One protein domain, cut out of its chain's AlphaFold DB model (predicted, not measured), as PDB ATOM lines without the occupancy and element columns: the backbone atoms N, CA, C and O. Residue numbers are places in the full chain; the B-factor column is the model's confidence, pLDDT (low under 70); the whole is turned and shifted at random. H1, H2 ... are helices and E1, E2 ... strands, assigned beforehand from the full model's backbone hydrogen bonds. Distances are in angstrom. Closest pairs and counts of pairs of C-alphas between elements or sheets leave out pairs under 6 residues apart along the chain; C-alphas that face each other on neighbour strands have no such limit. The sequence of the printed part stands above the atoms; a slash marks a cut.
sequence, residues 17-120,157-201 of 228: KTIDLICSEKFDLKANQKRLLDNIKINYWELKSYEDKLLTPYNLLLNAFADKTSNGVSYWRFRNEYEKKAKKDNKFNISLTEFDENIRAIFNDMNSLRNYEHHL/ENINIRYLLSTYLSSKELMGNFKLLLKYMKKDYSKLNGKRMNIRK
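What this domain is: This is residues 17 to 120 and 157 to 201 of the 228 residues of an uncharacterized protein of bioreactor metagenome (UniProt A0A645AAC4). Two long helices, H3 and H6, run side by side, and H4 carries on beyond the end of H3, nearly in line with it. H5 crosses the last part of H3 steeply, while near the first residues of H3 and H6 lie a small antiparallel sheet, E1 and E2, and the short helices H1 and H2. The printed part has 149 residues with six named helices and two named strands, in the order H1 H2 E1 H3 H4 H5 E2 H6, and is mostly helix. It is loose, with a radius of gyration of the C-alphas of 19.8 A, and elongated, spanning 64 by 33 by 32 A.

How they stand to each other: H1, residues 17 to 23, touches residues 165 to 169 alone of H6, residues 162 to 192, about perpendicular at 76 degrees; the closest C-alphas, Cys 23 and Leu 169, are 6.5 A apart. H2, residues 31 to 39, touches no helix. E1, residues 41 to 43, and E2, residues 158 to 160, are antiparallel neighbours, with N 42 and O 159 within hydrogen-bond range at 2.9 A. H3, residues 44 to 66, is the hub, with a kink of 33 degrees near residue 51. It touches H6 the same way at a shallow tilt of 23 degrees, closest at C-alphas Leu 47 and Leu 164, 6.7 A. Its residues 64 to 66 alone touch H4, residues 75 to 89, by residues 75 to 77 alone, closest at C-alphas Phe 65 and Tyr 75, 4.8 A. Its residues 59 to 66 alone touch H5, residues 101 to 118, at a steep tilt of 50 degrees, closest at C-alphas Ala 66 and Asn 111, 5.0 A. Every O i to N i+4 pair is within hydrogen-bond range in H1, H4, H5 and H6; H2 has 4 of 5 and H3 17 of 19.

Where its parts are: H1 begins at C-alpha 17 (58.582, 11.839, 81.518). From first to last C-alpha H3 measures 30.5 A, H5 25.6 A and H6 44.9 A, ending at C-alpha 192 (18.994, 12.735, 85.112).

The domain as a whole: The C-alphas farthest apart, Asn 32 and Asp 89, are 64.9 A apart. Residues 121 to 156 are not printed, and C-alphas 120 and 157 stand 25.0 A apart across the cut. The link from H4 to H5 is long. The pLDDT is under 70 at residues 17 to 37 and residue 91.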
ATOM      1  N   LYS A  17      58.226  13.157  82.057       53.38
ATOM      2  CA  LYS A  17      58.582  11.839  81.518       53.38
ATOM      3  C   LYS A  17      59.639  11.144  82.361       53.38
ATOM      4  O   LYS A  17      59.505   9.952  82.588       53.38
ATOM      5  N   THR A  18      60.668  11.857  82.807       56.25
ATOM      6  CA  THR A  18      61.757  11.323  83.633       56.25
ATOM      7  C   THR A  18      61.248  10.939  85.015       56.25
ATOM      8  O   THR A  18      61.601   9.878  85.522       56.25
ATOM      9  N   ILE A  19      60.366  11.759  85.593       58.66
ATOM     10  CA  ILE A  19      59.686  11.449  86.855       58.66
ATOM     11  C   ILE A  19      58.818  10.200  86.682       58.66
ATOM     12  O   ILE A  19      58.995   9.241  87.424       58.66
ATOM     13  N   ASP A  20      57.966  10.153  85.655       53.69
ATOM     14  CA  ASP A  20      57.142   8.983  85.331       53.69
ATOM     15  C   ASP A  20      57.968   7.711  85.116       53.69
ATOM     16  O   ASP A  20      57.561   6.625  85.536       53.69
ATOM     17  N   LEU A  21      59.138   7.852  84.490       51.72
ATOM     18  CA  LEU A  21      60.088   6.772  84.274       51.72
ATOM     19  C   LEU A  21      60.634   6.244  85.602       51.72
ATOM     20  O   LEU A  21      60.551   5.051  85.847       51.72
ATOM     21  N   ILE A  22      61.140   7.129  86.466       54.06
ATOM     22  CA  ILE A  22      61.698   6.793  87.788       54.06
ATOM     23  C   ILE A  22      60.644   6.144  88.694       54.06
ATOM     24  O   ILE A  22      60.968   5.309  89.537       54.06
ATOM     25  N   CYS A  23      59.392   6.559  88.528       51.28
ATOM     26  CA  CYS A  23      58.291   6.254  89.420       51.28
ATOM     27  C   CYS A  23      57.467   5.024  89.012       51.28
ATOM     28  O   CYS A  23      56.847   4.397  89.867       51.28
ATOM     29  N   SER A  24      57.417   4.648  87.734       49.94
ATOM     30  CA  SER A  24      56.690   3.436  87.347       49.94
ATOM     31  C   SER A  24      57.328   2.203  88.000       49.94
ATOM     32  O   SER A  24      58.528   1.996  87.864       49.94
ATOM     33  N   GLU A  25      56.541   1.329  88.636       44.41
ATOM     34  CA  GLU A  25      57.006   0.018  89.143       44.41
ATOM     35  C   GLU A  25      57.662  -0.864  88.054       44.41
ATOM     36  O   GLU A  25      58.254  -1.898  88.343       44.41
ATOM     37  N   LYS A  26      57.569  -0.452  86.781       40.62
ATOM     38  CA  LYS A  26      58.239  -1.063  85.627       40.62
ATOM     39  C   LYS A  26      59.669  -0.573  85.396       40.62
ATOM     40  O   LYS A  26      60.347  -1.115  84.526       40.62
ATOM     41  N   PHE A  27      60.135   0.424  86.138       42.78
ATOM     42  CA  PHE A  27      61.549   0.753  86.215       42.78
ATOM     43  C   PHE A  27      62.142   0.009  87.397       42.78
ATOM     44  O   PHE A  27      62.177   0.489  88.529       42.78
ATOM     45  N   ASP A  28      62.644  -1.185  87.105       45.28
ATOM     46  CA  ASP A  28      63.640  -1.832  87.941       45.28
ATOM     47  C   ASP A  28      64.901  -0.949  87.889       45.28
ATOM     48  O   ASP A  28      65.792  -1.126  87.052       45.28
ATOM     49  N   LEU A  29      64.907   0.132  88.685       51.25
ATOM     50  CA  LEU A  29      66.039   1.044  88.786       51.25
ATOM     51  C   LEU A  29      67.226   0.177  89.180       51.25
ATOM     52  O   LEU A  29      67.301  -0.309  90.312       51.25
ATOM     53  N   LYS A  30      68.176   0.001  88.254       52.34
ATOM     54  CA  LYS A  30      69.437  -0.680  88.559       52.34
ATOM     55  C   LYS A  30      69.981  -0.069  89.848       52.34
ATOM     56  O   LYS A  30      69.898   1.148  90.023       52.34
ATOM     57  N   ALA A  31      70.564  -0.878  90.733       54.19
ATOM     58  CA  ALA A  31      71.001  -0.451  92.071       54.19
ATOM     59  C   ALA A  31      71.769   0.894  92.097       54.19
ATOM     60  O   ALA A  31      71.667   1.661  93.053       54.19
ATOM     61  N   ASN A  32      72.484   1.222  91.016       47.81
ATOM     62  CA  ASN A  32      73.192   2.487  90.831       47.81
ATOM     63  C   ASN A  32      72.278   3.724  90.688       47.81
ATOM     64  O   ASN A  32      72.608   4.777  91.220       47.81
ATOM     65  N   GLN A  33      71.121   3.625  90.027       57.06
ATOM     66  CA  GLN A  33      70.143   4.721  89.929       57.06
ATOM     67  C   GLN A  33      69.402   4.932  91.252       57.06
ATOM     68  O   GLN A  33      69.175   6.067  91.667       57.06
ATOM     69  N   LYS A  34      69.117   3.836  91.967       60.78
ATOM     70  CA  LYS A  34      68.605   3.868  93.340       60.78
ATOM     71  C   LYS A  34      69.573   4.673  94.232       60.78
ATOM     72  O   LYS A  34      69.170   5.686  94.803       60.78
ATOM     73  N   ARG A  35      70.868   4.336  94.220       62.16
ATOM     74  CA  ARG A  35      71.919   5.084  94.943       62.16
ATOM     75  C   ARG A  35      72.033   6.560  94.543       62.16
ATOM     76  O   ARG A  35      72.284   7.390  95.406       62.16
ATOM     77  N   LEU A  36      71.836   6.902  93.268       65.12
ATOM     78  CA  LEU A  36      71.843   8.301  92.819       65.12
ATOM     79  C   LEU A  36      70.710   9.111  93.462       65.12
ATOM     80  O   LEU A  36      70.959  10.195  93.979       65.12
ATOM     81  N   LEU A  37      69.490   8.566  93.505       67.50
ATOM     82  CA  LEU A  37      68.353   9.218  94.165       67.50
ATOM     83  C   LEU A  37      68.552   9.363  95.680       67.50
ATOM     84  O   LEU A  37      68.055  10.322  96.260       67.50
ATOM     85  N   ASP A  38      69.289   8.449  96.325       72.94
ATOM     86  CA  ASP A  38      69.597   8.542  97.763       72.94
ATOM     87  C   ASP A  38      70.467   9.769  98.102       72.94
ATOM     88  O   ASP A  38      70.398  10.301  99.212       72.94
ATOM     89  N   ASN A  39      71.219  10.275  97.121       76.62
ATOM     90  CA  ASN A  39      72.091  11.436  97.285       76.62
ATOM     91  C   ASN A  39      71.410  12.770  96.943       76.62
ATOM     92  O   ASN A  39      71.924  13.822  97.323       76.62
ATOM     93  N   ILE A  40      70.264  12.752  96.253       80.50
ATOM     94  CA  ILE A  40      69.541  13.979  95.896       80.50
ATOM     95  C   ILE A  40      68.696  14.430  97.085       80.50
ATOM     96  O   ILE A  40      67.834  13.703  97.590       80.50
ATOM     97  N   LYS A  41      68.942  15.670  97.500       85.00
ATOM     98  CA  LYS A  41      68.269  16.328  98.613       85.00
ATOM     99  C   LYS A  41      67.450  17.504  98.104       85.00
ATOM    100  O   LYS A  41      67.881  18.214  97.200       85.00
ATOM    101  N   ILE A  42      66.291  17.699  98.711       82.50
ATOM    102  CA  ILE A  42      65.422  18.854  98.508       82.50
ATOM    103  C   ILE A  42      65.221  19.555  99.851       82.50
ATOM    104  O   ILE A  42      65.119  18.892 100.887       82.50
ATOM    105  N   ASN A  43      65.169  20.885  99.839       89.50
ATOM    106  CA  ASN A  43      64.862  21.649 101.041       89.50
ATOM    107  C   ASN A  43      63.445  21.313 101.529       89.50
ATOM    108  O   ASN A  43      62.516  21.172 100.733       89.50
ATOM    109  N   TYR A  44      63.271  21.220 102.843       84.25
ATOM    110  CA  TYR A  44      61.982  20.898 103.454       84.25
ATOM    111  C   TYR A  44      60.832  21.798 103.000       84.25
ATOM    112  O   TYR A  44      59.770  21.300 102.636       84.25
ATOM    113  N   TRP A  45      61.031  23.115 102.973       85.44
ATOM    114  CA  TRP A  45      59.973  24.057 102.602       85.44
ATOM    115  C   TRP A  45      59.617  23.964 101.121       85.44
ATOM    116  O   TRP A  45      58.454  24.117 100.745       85.44
ATOM    117  N   GLU A  46      60.604  23.654 100.282       83.31
ATOM    118  CA  GLU A  46      60.373  23.397  98.867       83.31
ATOM    119  C   GLU A  46      59.548  22.116  98.673       83.31
ATOM    120  O   GLU A  46      58.544  22.134  97.959       83.31
ATOM    121  N   LEU A  47      59.896  21.035  99.383       83.88
ATOM    122  CA  LEU A  47      59.109  19.801  99.401       83.88
ATOM    123  C   LEU A  47      57.662  20.067  99.835       83.88
ATOM    124  O   LEU A  47      56.739  19.656  99.134       83.88
ATOM    125  N   LYS A  48      57.459  20.786 100.946       84.00
ATOM    126  CA  LYS A  48      56.120  21.141 101.438       84.00
ATOM    127  C   LYS A  48      55.314  21.914 100.395       84.00
ATOM    128  O   LYS A  48      54.144  21.611 100.199       84.00
ATOM    129  N   SER A  49      55.940  22.835  99.657       82.75
ATOM    130  CA  SER A  49      55.269  23.546  98.560       82.75
ATOM    131  C   SER A  49      54.789  22.605  97.450       82.75
ATOM    132  O   SER A  49      53.700  22.801  96.903       82.75
ATOM    133  N   TYR A  50      55.582  21.591  97.090       81.88
ATOM    134  CA  TYR A  50      55.156  20.590  96.110       81.88
ATOM    135  C   TYR A  50      54.051  19.685  96.655       81.88
ATOM    136  O   TYR A  50      53.084  19.418  95.942       81.88
ATOM    137  N   GLU A  51      54.165  19.248  97.908       83.06
ATOM    138  CA  GLU A  51      53.124  18.469  98.579       83.06
ATOM    139  C   GLU A  51      51.799  19.216  98.612       83.06
ATOM    140  O   GLU A  51      50.793  18.638  98.231       83.06
ATOM    141  N   ASP A  52      51.782  20.496  98.977       81.69
ATOM    142  CA  ASP A  52      50.548  21.282  99.020       81.69
ATOM    143  C   ASP A  52      49.905  21.376  97.626       81.69
ATOM    144  O   ASP A  52      48.709  21.127  97.456       81.69
ATOM    145  N   LYS A  53      50.709  21.641  96.586       81.88
ATOM    146  CA  LYS A  53      50.231  21.685  95.191       81.88
ATOM    147  C   LYS A  53      49.638  20.355  94.726       81.88
ATOM    148  O   LYS A  53      48.718  20.362  93.908       81.88
ATOM    149  N   LEU A  54      50.159  19.232  95.218       80.38
ATOM    150  CA  LEU A  54      49.664  17.898  94.888       80.38
ATOM    151  C   LEU A  54      48.442  17.532  95.738       80.38
ATOM    152  O   LEU A  54      47.381  17.229  95.200       80.38
ATOM    153  N   LEU A  55      48.571  17.586  97.059       82.00
ATOM    154  CA  LEU A  55      47.632  17.032  98.031       82.00
ATOM    155  C   LEU A  55      46.400  17.910  98.254       82.00
ATOM    156  O   LEU A  55      45.310  17.371  98.456       82.00
ATOM    157  N   THR A  56      46.509  19.241  98.181       84.50
ATOM    158  CA  THR A  56      45.351  20.123  98.401       84.50
ATOM    159  C   THR A  56      44.217  19.858  97.397       84.50
ATOM    160  O   THR A  56      43.080  19.653  97.838       84.50
ATOM    161  N   PRO A  57      44.468  19.774  96.072       86.06
ATOM    162  CA  PRO A  57      43.438  19.366  95.118       86.06
ATOM    163  C   PRO A  57      42.829  17.992  95.426       86.06
ATOM    164  O   PRO A  57      41.615  17.826  95.305       86.06
ATOM    165  N   TYR A  58      43.630  17.011  95.855       88.06
ATOM    166  CA  TYR A  58      43.105  15.683  96.188       88.06
ATOM    167  C   TYR A  58      42.206  15.707  97.409       88.06
ATOM    168  O   TYR A  58      41.145  15.098  97.372       88.06
ATOM    169  N   ASN A  59      42.557  16.464  98.444       87.75
ATOM    170  CA  ASN A  59      41.721  16.611  99.631       87.75
ATOM    171  C   ASN A  59      40.334  17.174  99.297       87.75
ATOM    172  O   ASN A  59      39.323  16.685  99.810       87.75
ATOM    173  N   LEU A  60      40.262  18.137  98.375       89.06
ATOM    174  CA  LEU A  60      38.987  18.639  97.869       89.06
ATOM    175  C   LEU A  60      38.202  17.553  97.116       89.06
ATOM    176  O   LEU A  60      37.001  17.389  97.329       89.06
ATOM    177  N   LEU A  61      38.873  16.792  96.249       92.31
ATOM    178  CA  LEU A  61      38.237  15.731  95.466       92.31
ATOM    179  C   LEU A  61      37.775  14.554  96.337       92.31
ATOM    180  O   LEU A  61      36.693  14.017  96.101       92.31
ATOM    181  N   LEU A  62      38.534  14.186  97.371       92.81
ATOM    182  CA  LEU A  62      38.149  13.177  98.358       92.81
ATOM    183  C   LEU A  62      36.833  13.564  99.043       92.81
ATOM    184  O   LEU A  62      35.935  12.730  99.154       92.81
ATOM    185  N   ASN A  63      36.670  14.840  99.410       91.56
ATOM    186  CA  ASN A  63      35.399  15.348  99.924       91.56
ATOM    187  C   ASN A  63      34.281  15.265  98.872       91.56
ATOM    188  O   ASN A  63      33.223  14.692  99.129       91.56
ATOM    189  N   ALA A  64      34.533  15.773  97.663       92.88
ATOM    190  CA  ALA A  64      33.530  15.844  96.602       92.88
ATOM    191  C   ALA A  64      33.040  14.468  96.117       92.88
ATOM    192  O   ALA A  64      31.890  14.335  95.695       92.88
ATOM    193  N   PHE A  65      33.882  13.434  96.159       94.25
ATOM    194  CA  PHE A  65      33.520  12.097  95.690       94.25
ATOM    195  C   PHE A  65      33.119  11.149  96.817       94.25
ATOM    196  O   PHE A  65      32.119  10.443  96.670       94.25
ATOM    197  N   ALA A  66      33.870  11.130  97.918       92.50
ATOM    198  CA  ALA A  66      33.857  10.017  98.861       92.50
ATOM    199  C   ALA A  66      33.435  10.383 100.290       92.50
ATOM    200  O   ALA A  66      33.387   9.487 101.123       92.50
ATOM    201  N   ASP A  67      33.091  11.640 100.598       91.69
ATOM    202  CA  ASP A  67      32.613  11.991 101.942       91.69
ATOM    203  C   ASP A  67      31.291  11.277 102.266       91.69
ATOM    204  O   ASP A  67      30.274  11.494 101.602       91.69
ATOM    205  N   LYS A  68      31.299  10.414 103.287       90.50
ATOM    206  CA  LYS A  68      30.118   9.674 103.757       90.50
ATOM    207  C   LYS A  68      29.458  10.293 104.991       90.50
ATOM    208  O   LYS A  68      28.476   9.738 105.484       90.50
ATOM    209  N   THR A  69      29.966  11.415 105.501       85.50
ATOM    210  CA  THR A  69      29.391  12.093 106.668       85.50
ATOM    211  C   THR A  69      27.973  12.594 106.380       85.50
ATOM    212  O   THR A  69      27.600  12.899 105.244       85.50
ATOM    213  N   SER A  70      27.147  12.684 107.424       77.94
ATOM    214  CA  SER A  70      25.747  13.116 107.314       77.94
ATOM    215  C   SER A  70      25.598  14.557 106.814       77.94
ATOM    216  O   SER A  70      24.635  14.859 106.111       77.94
ATOM    217  N   ASN A  71      26.559  15.425 107.120       76.75
ATOM    218  CA  ASN A  71      26.522  16.841 106.747       76.75
ATOM    219  C   ASN A  71      27.313  17.146 105.463       76.75
ATOM    220  O   ASN A  71      27.228  18.257 104.944       76.75
ATOM    221  N   GLY A  72      28.071  16.173 104.946       77.38
ATOM    222  CA  GLY A  72      28.858  16.313 103.727       77.38
ATOM    223  C   GLY A  72      28.022  16.177 102.453       77.38
ATOM    224  O   GLY A  72      27.050  15.414 102.390       77.38
ATOM    225  N   VAL A  73      28.445  16.897 101.412       85.94
ATOM    226  CA  VAL A  73      27.952  16.733 100.041       85.94
ATOM    227  C   VAL A  73      29.029  16.026  99.231       85.94
ATOM    228  O   VAL A  73      30.118  16.558  99.038       85.94
ATOM    229  N   SER A  74      28.704  14.835  98.738       94.44
ATOM    230  CA  SER A  74      29.578  14.064  97.861       94.44
ATOM    231  C   SER A  74      28.777  13.313  96.807       94.44
ATOM    232  O   SER A  74      27.570  13.089  96.957       94.44
ATOM    233  N   TYR A  75      29.451  12.875  95.747       94.94
ATOM    234  CA  TYR A  75      28.846  12.020  94.731       94.94
ATOM    235  C   TYR A  75      28.321  10.704  95.330       94.94
ATOM    236  O   TYR A  75      27.207  10.287  95.005       94.94
ATOM    237  N   TRP A  76      29.059  10.089  96.262       93.25
ATOM    238  CA  TRP A  76      28.580   8.906  96.981       93.25
ATOM    239  C   TRP A  76      27.284   9.189  97.758       93.25
ATOM    240  O   TRP A  76      26.313   8.439  97.639       93.25
ATOM    241  N   ARG A  77      27.233  10.298  98.514       92.00
ATOM    242  CA  ARG A  77      26.046  10.700  99.292       92.00
ATOM    243  C   ARG A  77      24.850  10.956  98.388       92.00
ATOM    244  O   ARG A  77      23.772  10.440  98.672       92.00
ATOM    245  N   PHE A  78      25.052  11.704  97.301       92.44
ATOM    246  CA  PHE A  78      24.017  11.969  96.303       92.44
ATOM    247  C   PHE A  78      23.349  10.668  95.851       92.44
ATOM    248  O   PHE A  78      22.128  10.538  95.931       92.44
ATOM    249  N   ARG A  79      24.152   9.684  95.439       90.81
ATOM    250  CA  ARG A  79      23.636   8.404  94.960       90.81
ATOM    251  C   ARG A  79      22.908   7.612  96.029       90.81
ATOM    252  O   ARG A  79      21.805   7.140  95.781       90.81
ATOM    253  N   ASN A  80      23.504   7.490  97.212       89.94
ATOM    254  CA  ASN A  80      22.911   6.740  98.313       89.94
ATOM    255  C   ASN A  80      21.534   7.308  98.699       89.94
ATOM    256  O   ASN A  80      20.572   6.566  98.876       89.94
ATOM    257  N   GLU A  81      21.408   8.635  98.781       88.75
ATOM    258  CA  GLU A  81      20.130   9.284  99.085       88.75
ATOM    259  C   GLU A  81      19.128   9.185  97.925       88.75
ATOM    260  O   GLU A  81      17.934   8.991  98.164       88.75
ATOM    261  N   TYR A  82      19.597   9.256  96.674       89.56
ATOM    262  CA  TYR A  82      18.761   9.037  95.495       89.56
ATOM    263  C   TYR A  82      18.168   7.624  95.483       89.56
ATOM    264  O   TYR A  82      16.955   7.464  95.376       89.56
ATOM    265  N   GLU A  83      19.005   6.599  95.654       87.38
ATOM    266  CA  GLU A  83      18.600   5.192  95.641       87.38
ATOM    267  C   GLU A  83      17.648   4.861  96.799       87.38
ATOM    268  O   GLU A  83      16.642   4.179  96.593       87.38
ATOM    269  N   LYS A  84      17.900   5.392  98.006       87.00
ATOM    270  CA  LYS A  84      16.977   5.257  99.146       87.00
ATOM    271  C   LYS A  84      15.602   5.846  98.840       87.00
ATOM    272  O   LYS A  84      14.592   5.194  99.092       87.00
ATOM    273  N   LYS A  85      15.549   7.069  98.301       85.62
ATOM    274  CA  LYS A  85      14.283   7.739  97.970       85.62
ATOM    275  C   LYS A  85      13.565   7.075  96.796       85.62
ATOM    276  O   LYS A  85      12.345   6.966  96.835       85.62
ATOM    277  N   ALA A  86      14.301   6.599  95.791       83.62
ATOM    278  CA  ALA A  86      13.739   5.859  94.665       83.62
ATOM    279  C   ALA A  86      13.036   4.582  95.148       83.62
ATOM    280  O   ALA A  86      11.889   4.350  94.786       83.62
ATOM    281  N   LYS A  87      13.682   3.815  96.041       81.31
ATOM    282  CA  LYS A  87      13.112   2.596  96.638       81.31
ATOM    283  C   LYS A  87      11.931   2.870  97.569       81.31
ATOM    284  O   LYS A  87      10.961   2.126  97.544       81.31
ATOM    285  N   LYS A  88      12.030   3.895  98.423       81.69
ATOM    286  CA  LYS A  88      11.027   4.171  99.463       81.69
ATOM    287  C   LYS A  88       9.756   4.800  98.901       81.69
ATOM    288  O   LYS A  88       8.660   4.415  99.289       81.69
ATOM    289  N   ASP A  89       9.912   5.781  98.019       72.94
ATOM    290  CA  ASP A  89       8.805   6.650  97.632       72.94
ATOM    291  C   ASP A  89       8.281   6.344  96.218       72.94
ATOM    292  O   ASP A  89       7.343   7.002  95.777       72.94
ATOM    293  N   ASN A  90       8.916   5.423  95.474       70.31
ATOM    294  CA  ASN A  90       8.657   5.159  94.046       70.31
ATOM    295  C   ASN A  90       8.618   6.446  93.185       70.31
ATOM    296  O   ASN A  90       8.015   6.494  92.116       70.31
ATOM    297  N   LYS A  91       9.250   7.522  93.678       66.88
ATOM    298  CA  LYS A  91       9.179   8.884  93.120       66.88
ATOM    299  C   LYS A  91      10.106   9.096  91.933       66.88
ATOM    300  O   LYS A  91       9.977  10.092  91.224       66.88
ATOM    301  N   PHE A  92      11.078   8.210  91.751       72.38
ATOM    302  CA  PHE A  92      12.126   8.366  90.758       72.38
ATOM    303  C   PHE A  92      12.114   7.185  89.791       72.38
ATOM    304  O   PHE A  92      12.474   6.074  90.162       72.38
ATOM    305  N   ASN A  93      11.759   7.459  88.534       72.00
ATOM    306  CA  ASN A  93      11.732   6.465  87.454       72.00
ATOM    307  C   ASN A  93      13.066   6.352  86.692       72.00
ATOM    308  O   ASN A  93      13.143   5.665  85.677       72.00
ATOM    309  N   ILE A  94      14.124   7.041  87.137       81.75
ATOM    310  CA  ILE A  94      15.431   7.030  86.469       81.75
ATOM    311  C   ILE A  94      16.379   6.135  87.264       81.75
ATOM    312  O   ILE A  94      16.773   6.455  88.381       81.75
ATOM    313  N   SER A  95      16.784   5.014  86.672       83.75
ATOM    314  CA  SER A  95      17.775   4.125  87.279       83.75
ATOM    315  C   SER A  95      19.196   4.635  87.022       83.75
ATOM    316  O   SER A  95      19.615   4.784  85.867       83.75
ATOM    317  N   LEU A  96      19.955   4.899  88.088       88.12
ATOM    318  CA  LEU A  96      21.358   5.317  87.997       88.12
ATOM    319  C   LEU A  96      22.248   4.199  87.428       88.12
ATOM    320  O   LEU A  96      21.825   3.072  87.205       88.12
ATOM    321  N   THR A  97      23.484   4.521  87.057       87.31
ATOM    322  CA  THR A  97      24.446   3.520  86.555       87.31
ATOM    323  C   THR A  97      24.826   2.567  87.678       87.31
ATOM    324  O   THR A  97      25.198   3.037  88.743       87.31
ATOM    325  N   GLU A  98      24.765   1.256  87.485       86.88
ATOM    326  CA  GLU A  98      25.138   0.327  88.554       86.88
ATOM    327  C   GLU A  98      26.647   0.379  88.847       86.88
ATOM    328  O   GLU A  98      27.460   0.583  87.942       86.88
ATOM    329  N   PHE A  99      27.018   0.247  90.122       89.12
ATOM    330  CA  PHE A  99      28.414   0.110  90.532       89.12
ATOM    331  C   PHE A  99      28.779  -1.362  90.626       89.12
ATOM    332  O   PHE A  99      28.216  -2.082  91.460       89.12
ATOM    333  N   ASP A 100      29.764  -1.753  89.824       87.75
ATOM    334  CA  ASP A 100      30.499  -2.994  90.027       87.75
ATOM    335  C   ASP A 100      31.284  -2.968  91.354       87.75
ATOM    336  O   ASP A 100      31.406  -1.938  92.031       87.75
ATOM    337  N   GLU A 101      31.790  -4.134  91.747       90.00
ATOM    338  CA  GLU A 101      32.523  -4.318  93.001       90.00
ATOM    339  C   GLU A 101      33.795  -3.463  93.070       90.00
ATOM    340  O   GLU A 101      34.088  -2.893  94.121       90.00
ATOM    341  N   ASN A 102      34.488  -3.274  91.943       91.75
ATOM    342  CA  ASN A 102      35.709  -2.472  91.881       91.75
ATOM    343  C   ASN A 102      35.424  -1.001  92.198       91.75
ATOM    344  O   ASN A 102      36.135  -0.375  92.983       91.75
ATOM    345  N   ILE A 103      34.352  -0.433  91.643       92.69
ATOM    346  CA  ILE A 103      33.950   0.948  91.938       92.69
ATOM    347  C   ILE A 103      33.558   1.107  93.407       92.69
ATOM    348  O   ILE A 103      33.889   2.120  94.029       92.69
ATOM    349  N   ARG A 104      32.875   0.113  93.988       91.25
ATOM    350  CA  ARG A 104      32.523   0.130  95.416       91.25
ATOM    351  C   ARG A 104      33.769   0.102  96.301       91.25
ATOM    352  O   ARG A 104      33.811   0.861  97.271       91.25
ATOM    353  N   ALA A 105      34.766  -0.713  95.952       93.19
ATOM    354  CA  ALA A 105      36.056  -0.745  96.635       93.19
ATOM    355  C   ALA A 105      36.741   0.630  96.581       93.19
ATOM    356  O   ALA A 105      37.027   1.199  97.630       93.19
ATOM    357  N   ILE A 106      36.825   1.248  95.396       94.38
ATOM    358  CA  ILE A 106      37.411   2.590  95.224       94.38
ATOM    359  C   ILE A 106      36.738   3.636  96.130       94.38
ATOM    360  O   ILE A 106      37.423   4.442  96.757       94.38
ATOM    361  N   PHE A 107      35.404   3.640  96.246       92.19
ATOM    362  CA  PHE A 107      34.718   4.561  97.164       92.19
ATOM    363  C   PHE A 107      35.046   4.309  98.637       92.19
ATOM    364  O   PHE A 107      35.085   5.255  99.426       92.19
ATOM    365  N   ASN A 108      35.210   3.047  99.033       91.69
ATOM    366  CA  ASN A 108      35.574   2.698 100.401       91.69
ATOM    367  C   ASN A 108      37.003   3.143 100.706       91.69
ATOM    368  O   ASN A 108      37.197   3.837 101.703       91.69
ATOM    369  N   ASP A 109      37.942   2.852  99.812       92.50
ATOM    370  CA  ASP A 109      39.349   3.225  99.957       92.50
ATOM    371  C   ASP A 109      39.514   4.745  99.997       92.50
ATOM    372  O   ASP A 109      40.158   5.277 100.898       92.50
ATOM    373  N   MET A 110      38.836   5.476  99.106       92.56
ATOM    374  CA  MET A 110      38.852   6.942  99.113       92.56
ATOM    375  C   MET A 110      38.244   7.539 100.381       92.56
ATOM    376  O   MET A 110      38.751   8.535 100.889       92.56
ATOM    377  N   ASN A 111      37.171   6.957 100.917       91.69
ATOM    378  CA  ASN A 111      36.598   7.436 102.174       91.69
ATOM    379  C   ASN A 111      37.529   7.148 103.364       91.69
ATOM    380  O   ASN A 111      37.664   7.991 104.249       91.69
ATOM    381  N   SER A 112      38.179   5.983 103.390       89.50
ATOM    382  CA  SER A 112      39.180   5.643 104.409       89.50
ATOM    383  C   SER A 112      40.373   6.594 104.346       89.50
ATOM    384  O   SER A 112      40.759   7.150 105.371       89.50
ATOM    385  N   LEU A 113      40.885   6.861 103.142       88.81
ATOM    386  CA  LEU A 113      41.971   7.809 102.919       88.81
ATOM    387  C   LEU A 113      41.574   9.231 103.318       88.81
ATOM    388  O   LEU A 113      42.299   9.878 104.059       88.81
ATOM    389  N   ARG A 114      40.388   9.702 102.917       89.19
ATOM    390  CA  ARG A 114      39.837  10.992 103.362       89.19
ATOM    391  C   ARG A 114      39.830  11.097 104.882       89.19
ATOM    392  O   ARG A 114      40.259  12.103 105.431       89.19
ATOM    393  N   ASN A 115      39.324  10.071 105.563       86.19
ATOM    394  CA  ASN A 115      39.265  10.077 107.017       86.19
ATOM    395  C   ASN A 115      40.661  10.081 107.640       86.19
ATOM    396  O   ASN A 115      40.867  10.770 108.631       86.19
ATOM    397  N   TYR A 116      41.609   9.358 107.047       82.88
ATOM    398  CA  TYR A 116      42.995   9.374 107.486       82.88
ATOM    399  C   TYR A 116      43.649  10.750 107.298       82.88
ATOM    400  O   TYR A 116      44.326  11.223 108.207       82.88
ATOM    401  N   GLU A 117      43.444  11.395 106.150       82.06
ATOM    402  CA  GLU A 117      44.050  12.688 105.812       82.06
ATOM    403  C   GLU A 117      43.414  13.857 106.578       82.06
ATOM    404  O   GLU A 117      44.110  14.783 106.985       82.06
ATOM    405  N   HIS A 118      42.094  13.840 106.783       81.00
ATOM    406  CA  HIS A 118      41.363  14.984 107.352       81.00
ATOM    407  C   HIS A 118      41.164  14.898 108.864       81.00
ATOM    408  O   HIS A 118      40.866  15.921 109.477       81.00
ATOM    409  N   HIS A 119      41.329  13.718 109.474       77.56
ATOM    410  CA  HIS A 119      41.124  13.535 110.911       77.56
ATOM    411  C   HIS A 119      42.381  13.012 111.604       77.56
ATOM    412  O   HIS A 119      42.902  11.941 111.288       77.56
ATOM    413  N   LEU A 120      42.830  13.737 112.629       73.56
ATOM    414  CA  LEU A 120      43.715  13.184 113.649       73.56
ATOM    415  C   LEU A 120      42.841  12.541 114.730       73.56
ATOM    416  O   LEU A 120      42.290  13.233 115.578       73.56
ATOM    417  N   GLU A 157      66.107  19.806 107.719       88.06
ATOM    418  CA  GLU A 157      66.431  20.893 106.775       88.06
ATOM    419  C   GLU A 157      66.311  20.427 105.314       88.06
ATOM    420  O   GLU A 157      65.812  21.137 104.439       88.06
ATOM    421  N   ASN A 158      66.747  19.191 105.073       87.81
ATOM    422  CA  ASN A 158      66.800  18.565 103.768       87.81
ATOM    423  C   ASN A 158      66.175  17.172 103.833       87.81
ATOM    424  O   ASN A 158      66.477  16.392 104.739       87.81
ATOM    425  N   ILE A 159      65.345  16.843 102.846       86.50
ATOM    426  CA  ILE A 159      64.680  15.546 102.712       86.50
ATOM    427  C   ILE A 159      65.171  14.864 101.437       86.50
ATOM    428  O   ILE A 159      65.526  15.514 100.454       86.50
ATOM    429  N   ASN A 160      65.230  13.535 101.457       86.19
ATOM    430  CA  ASN A 160      65.578  12.768 100.272       86.19
ATOM    431  C   ASN A 160      64.485  12.880  99.198       86.19
ATOM    432  O   ASN A 160      63.293  12.756  99.498       86.19
ATOM    433  N   ILE A 161      64.883  13.034  97.935       80.94
ATOM    434  CA  ILE A 161      63.920  13.296  96.866       80.94
ATOM    435  C   ILE A 161      62.882  12.191  96.641       80.94
ATOM    436  O   ILE A 161      61.789  12.442  96.132       80.94
ATOM    437  N   ARG A 162      63.182  10.960  97.057       79.44
ATOM    438  CA  ARG A 162      62.236   9.845  96.973       79.44
ATOM    439  C   ARG A 162      60.933  10.111  97.701       79.44
ATOM    440  O   ARG A 162      59.920   9.551  97.296       79.44
ATOM    441  N   TYR A 163      60.946  10.968  98.721       82.38
ATOM    442  CA  TYR A 163      59.719  11.375  99.386       82.38
ATOM    443  C   TYR A 163      58.768  12.057  98.394       82.38
ATOM    444  O   TYR A 163      57.655  11.580  98.191       82.38
ATOM    445  N   LEU A 164      59.237  13.081  97.668       80.50
ATOM    446  CA  LEU A 164      58.425  13.769  96.659       80.50
ATOM    447  C   LEU A 164      57.941  12.817  95.559       80.50
ATOM    448  O   LEU A 164      56.787  12.882  95.141       80.50
ATOM    449  N   LEU A 165      58.819  11.921  95.105       79.44
ATOM    450  CA  LEU A 165      58.485  10.933  94.077       79.44
ATOM    451  C   LEU A 165      57.382   9.976  94.543       79.44
ATOM    452  O   LEU A 165      56.469   9.678  93.774       79.44
ATOM    453  N   SER A 166      57.429   9.532  95.803       80.00
ATOM    454  CA  SER A 166      56.366   8.707  96.381       80.00
ATOM    455  C   SER A 166      55.045   9.470  96.466       80.00
ATOM    456  O   SER A 166      54.018   8.959  96.023       80.00
ATOM    457  N   THR A 167      55.077  10.736  96.899       81.06
ATOM    458  CA  THR A 167      53.890  11.598  96.940       81.06
ATOM    459  C   THR A 167      53.284  11.771  95.550       81.06
ATOM    460  O   THR A 167      52.071  11.642  95.388       81.06
ATOM    461  N   TYR A 168      54.108  12.025  94.529       81.31
ATOM    462  CA  TYR A 168      53.664  12.160  93.140       81.31
ATOM    463  C   TYR A 168      53.015  10.876  92.601       81.31
ATOM    464  O   TYR A 168      51.989  10.933  91.921       81.31
ATOM    465  N   LEU A 169      53.570   9.713  92.937       79.88
ATOM    466  CA  LEU A 169      53.018   8.424  92.529       79.88
ATOM    467  C   LEU A 169      51.642   8.155  93.111       79.88
ATOM    468  O   LEU A 169      50.697   7.909  92.358       79.88
ATOM    469  N   SER A 170      51.515   8.266  94.433       81.81
ATOM    470  CA  SER A 170      50.233   8.090  95.114       81.81
ATOM    471  C   SER A 170      49.201   9.078  94.569       81.81
ATOM    472  O   SER A 170      48.070   8.717  94.252       81.81
ATOM    473  N   SER A 171      49.623  10.319  94.340       83.06
ATOM    474  CA  SER A 171      48.820  11.368  93.712       83.06
ATOM    475  C   SER A 171      48.296  10.980  92.320       83.06
ATOM    476  O   SER A 171      47.116  11.174  92.006       83.06
ATOM    477  N   LYS A 172      49.151  10.398  91.472       83.56
ATOM    478  CA  LYS A 172      48.791   9.950  90.120       83.56
ATOM    479  C   LYS A 172      47.790   8.796  90.145       83.56
ATOM    480  O   LYS A 172      46.842   8.797  89.354       83.56
ATOM    481  N   GLU A 173      47.972   7.847  91.057       85.12
ATOM    482  CA  GLU A 173      47.042   6.736  91.272       85.12
ATOM    483  C   GLU A 173      45.661   7.245  91.711       85.12
ATOM    484  O   GLU A 173      44.648   6.943  91.068       85.12
ATOM    485  N   LEU A 174      45.620   8.125  92.719       86.44
ATOM    486  CA  LEU A 174      44.394   8.786  93.173       86.44
ATOM    487  C   LEU A 174      43.674   9.504  92.023       86.44
ATOM    488  O   LEU A 174      42.457   9.383  91.864       86.44
ATOM    489  N   MET A 175      44.418  10.231  91.185       88.88
ATOM    490  CA  MET A 175      43.870  10.905  90.007       88.88
ATOM    491  C   MET A 175      43.242   9.920  89.008       88.88
ATOM    492  O   MET A 175      42.224  10.239  88.383       88.88
ATOM    493  N   GLY A 176      43.806   8.719  88.858       89.25
ATOM    494  CA  GLY A 176      43.208   7.630  88.082       89.25
ATOM    495  C   GLY A 176      41.818   7.253  88.598       89.25
ATOM    496  O   GLY A 176      40.848   7.246  87.831       89.25
ATOM    497  N   ASN A 177      41.704   7.060  89.911       92.44
ATOM    498  CA  ASN A 177      40.440   6.745  90.576       92.44
ATOM    499  C   ASN A 177      39.417   7.888  90.439       92.44
ATOM    500  O   ASN A 177      38.272   7.646  90.054       92.44
ATOM    501  N   PHE A 178      39.820   9.151  90.625       93.12
ATOM    502  CA  PHE A 178      38.923  10.298  90.424       93.12
ATOM    503  C   PHE A 178      38.400  10.392  88.991       93.12
ATOM    504  O   PHE A 178      37.210  10.630  88.775       93.12
ATOM    505  N   LYS A 179      39.256  10.167  87.986       92.25
ATOM    506  CA  LYS A 179      38.838  10.149  86.575       92.25
ATOM    507  C   LYS A 179      37.821   9.046  86.305       92.25
ATOM    508  O   LYS A 179      36.899   9.257  85.513       92.25
ATOM    509  N   LEU A 180      37.975   7.884  86.936       93.19
ATOM    510  CA  LEU A 180      37.020   6.790  86.815       93.19
ATOM    511  C   LEU A 180      35.672   7.163  87.444       93.19
ATOM    512  O   LEU A 180      34.654   7.107  86.755       93.19
ATOM    513  N   LEU A 181      35.660   7.649  88.686       93.38
ATOM    514  CA  LEU A 181      34.431   8.077  89.362       93.38
ATOM    515  C   LEU A 181      33.726   9.227  88.630       93.38
ATOM    516  O   LEU A 181      32.503   9.214  88.482       93.38
ATOM    517  N   LEU A 182      34.485  10.177  88.079       93.56
ATOM    518  CA  LEU A 182      33.958  11.255  87.245       93.56
ATOM    519  C   LEU A 182      33.213  10.714  86.016       93.56
ATOM    520  O   LEU A 182      32.179  11.265  85.642       93.56
ATOM    521  N   LYS A 183      33.684   9.626  85.388       92.62
ATOM    522  CA  LYS A 183      32.953   8.994  84.274       92.62
ATOM    523  C   LYS A 183      31.584   8.483  84.725       92.62
ATOM    524  O   LYS A 183      30.616   8.689  83.996       92.62
ATOM    525  N   TYR A 184      31.484   7.865  85.903       93.50
ATOM    526  CA  TYR A 184      30.199   7.409  86.447       93.50
ATOM    527  C   TYR A 184      29.292   8.589  86.796       93.50
ATOM    528  O   TYR A 184      28.143   8.610  86.361       93.50
ATOM    529  N   MET A 185      29.829   9.621  87.454       93.44
ATOM    530  CA  MET A 185      29.067  10.830  87.775       93.44
ATOM    531  C   MET A 185      28.494  11.487  86.515       93.44
ATOM    532  O   MET A 185      27.328  11.872  86.479       93.44
ATOM    533  N   LYS A 186      29.280  11.558  85.434       93.50
ATOM    534  CA  LYS A 186      28.809  12.072  84.142       93.50
ATOM    535  C   LYS A 186      27.699  11.217  83.535       93.50
ATOM    536  O   LYS A 186      26.766  11.782  82.962       93.50
ATOM    537  N   LYS A 187      27.804   9.886  83.616       93.38
ATOM    538  CA  LYS A 187      26.765   8.967  83.123       93.38
ATOM    539  C   LYS A 187      25.463   9.183  83.886       93.38
ATOM    540  O   LYS A 187      24.436   9.412  83.256       93.38
ATOM    541  N   ASP A 188      25.525   9.208  85.211       93.31
ATOM    542  CA  ASP A 188      24.363   9.448  86.065       93.31
ATOM    543  C   ASP A 188      23.719  10.801  85.791       93.31
ATOM    544  O   ASP A 188      22.520  10.876  85.540       93.31
ATOM    545  N   TYR A 189      24.519  11.865  85.734       91.69
ATOM    546  CA  TYR A 189      24.012  13.197  85.425       91.69
ATOM    547  C   TYR A 189      23.355  13.259  84.038       91.69
ATOM    548  O   TYR A 189      22.338  13.926  83.854       91.69
ATOM    549  N   SER A 190      23.896  12.516  83.066       92.81
ATOM    550  CA  SER A 190      23.307  12.432  81.727       92.81
ATOM    551  C   SER A 190      21.949  11.734  81.732       92.81
ATOM    552  O   SER A 190      21.060  12.141  80.990       92.81
ATOM    553  N   LYS A 191      21.769  10.717  82.586       90.56
ATOM    554  CA  LYS A 191      20.468  10.061  82.778       90.56
ATOM    555  C   LYS A 191      19.452  11.006  83.416       90.56
ATOM    556  O   LYS A 191      18.309  11.036  82.985       90.56
ATOM    557  N   LEU A 192      19.874  11.801  84.401       89.19
ATOM    558  CA  LEU A 192      18.994  12.735  85.112       89.19
ATOM    559  C   LEU A 192      18.512  13.890  84.228       89.19
ATOM    560  O   LEU A 192      17.355  14.280  84.316       89.19
ATOM    561  N   ASN A 193      19.388  14.438  83.382       89.69
ATOM    562  CA  ASN A 193      19.077  15.606  82.550       89.69
ATOM    563  C   ASN A 193      18.704  15.242  81.096       89.69
ATOM    564  O   ASN A 193      18.559  16.121  80.248       89.69
ATOM    565  N   GLY A 194      18.640  13.947  80.761       89.88
ATOM    566  CA  GLY A 194      18.323  13.451  79.413       89.88
ATOM    567  C   GLY A 194      19.310  13.868  78.311       89.88
ATOM    568  O   GLY A 194      19.018  13.715  77.127       89.88
ATOM    569  N   LYS A 195      20.474  14.425  78.668       91.56
ATOM    570  CA  LYS A 195      21.468  14.982  77.738       91.56
ATOM    571  C   LYS A 195      22.863  14.521  78.114       91.56
ATOM    572  O   LYS A 195      23.200  14.442  79.291       91.56
ATOM    573  N   ARG A 196      23.721  14.295  77.116       89.62
ATOM    574  CA  ARG A 196      25.136  13.975  77.351       89.62
ATOM    575  C   ARG A 196      25.819  15.108  78.120       89.62
ATOM    576  O   ARG A 196      25.901  16.237  77.638       89.62
ATOM    577  N   MET A 197      26.376  14.778  79.280       89.75
ATOM    578  CA  MET A 197      27.152  15.715  80.084       89.75
ATOM    579  C   MET A 197      28.521  15.989  79.441       89.75
ATOM    580  O   MET A 197      29.301  15.066  79.168       89.75
ATOM    581  N   ASN A 198      28.845  17.274  79.276       86.12
ATOM    582  CA  ASN A 198      30.156  17.754  78.841       86.12
ATOM    583  C   ASN A 198      30.764  18.703  79.881       86.12
ATOM    584  O   ASN A 198      30.058  19.518  80.467       86.12
ATOM    585  N   ILE A 199      32.082  18.613  80.076       83.81
ATOM    586  CA  ILE A 199      32.833  19.550  80.918       83.81
ATOM    587  C   ILE A 199      33.360  20.640  79.993       83.81
ATOM    588  O   ILE A 199      34.095  20.332  79.055       83.81
ATOM    589  N   ARG A 200      32.983  21.891  80.248       85.25
ATOM    590  CA  ARG A 200      33.555  23.058  79.573       85.25
ATOM    591  C   ARG A 200      34.520  23.745  80.527       85.25
ATOM    592  O   ARG A 200      34.196  23.931  81.693       85.25
ATOM    593  N   LYS A 201      35.699  24.095  80.020       83.25
ATOM    594  CA  LYS A 201      36.628  25.004  80.690       83.25
ATOM    595  C   LYS A 201      36.507  26.343  79.978       83.25
ATOM    596  O   LYS A 201      36.749  26.399  78.775       83.25
TER     597      LYS A 201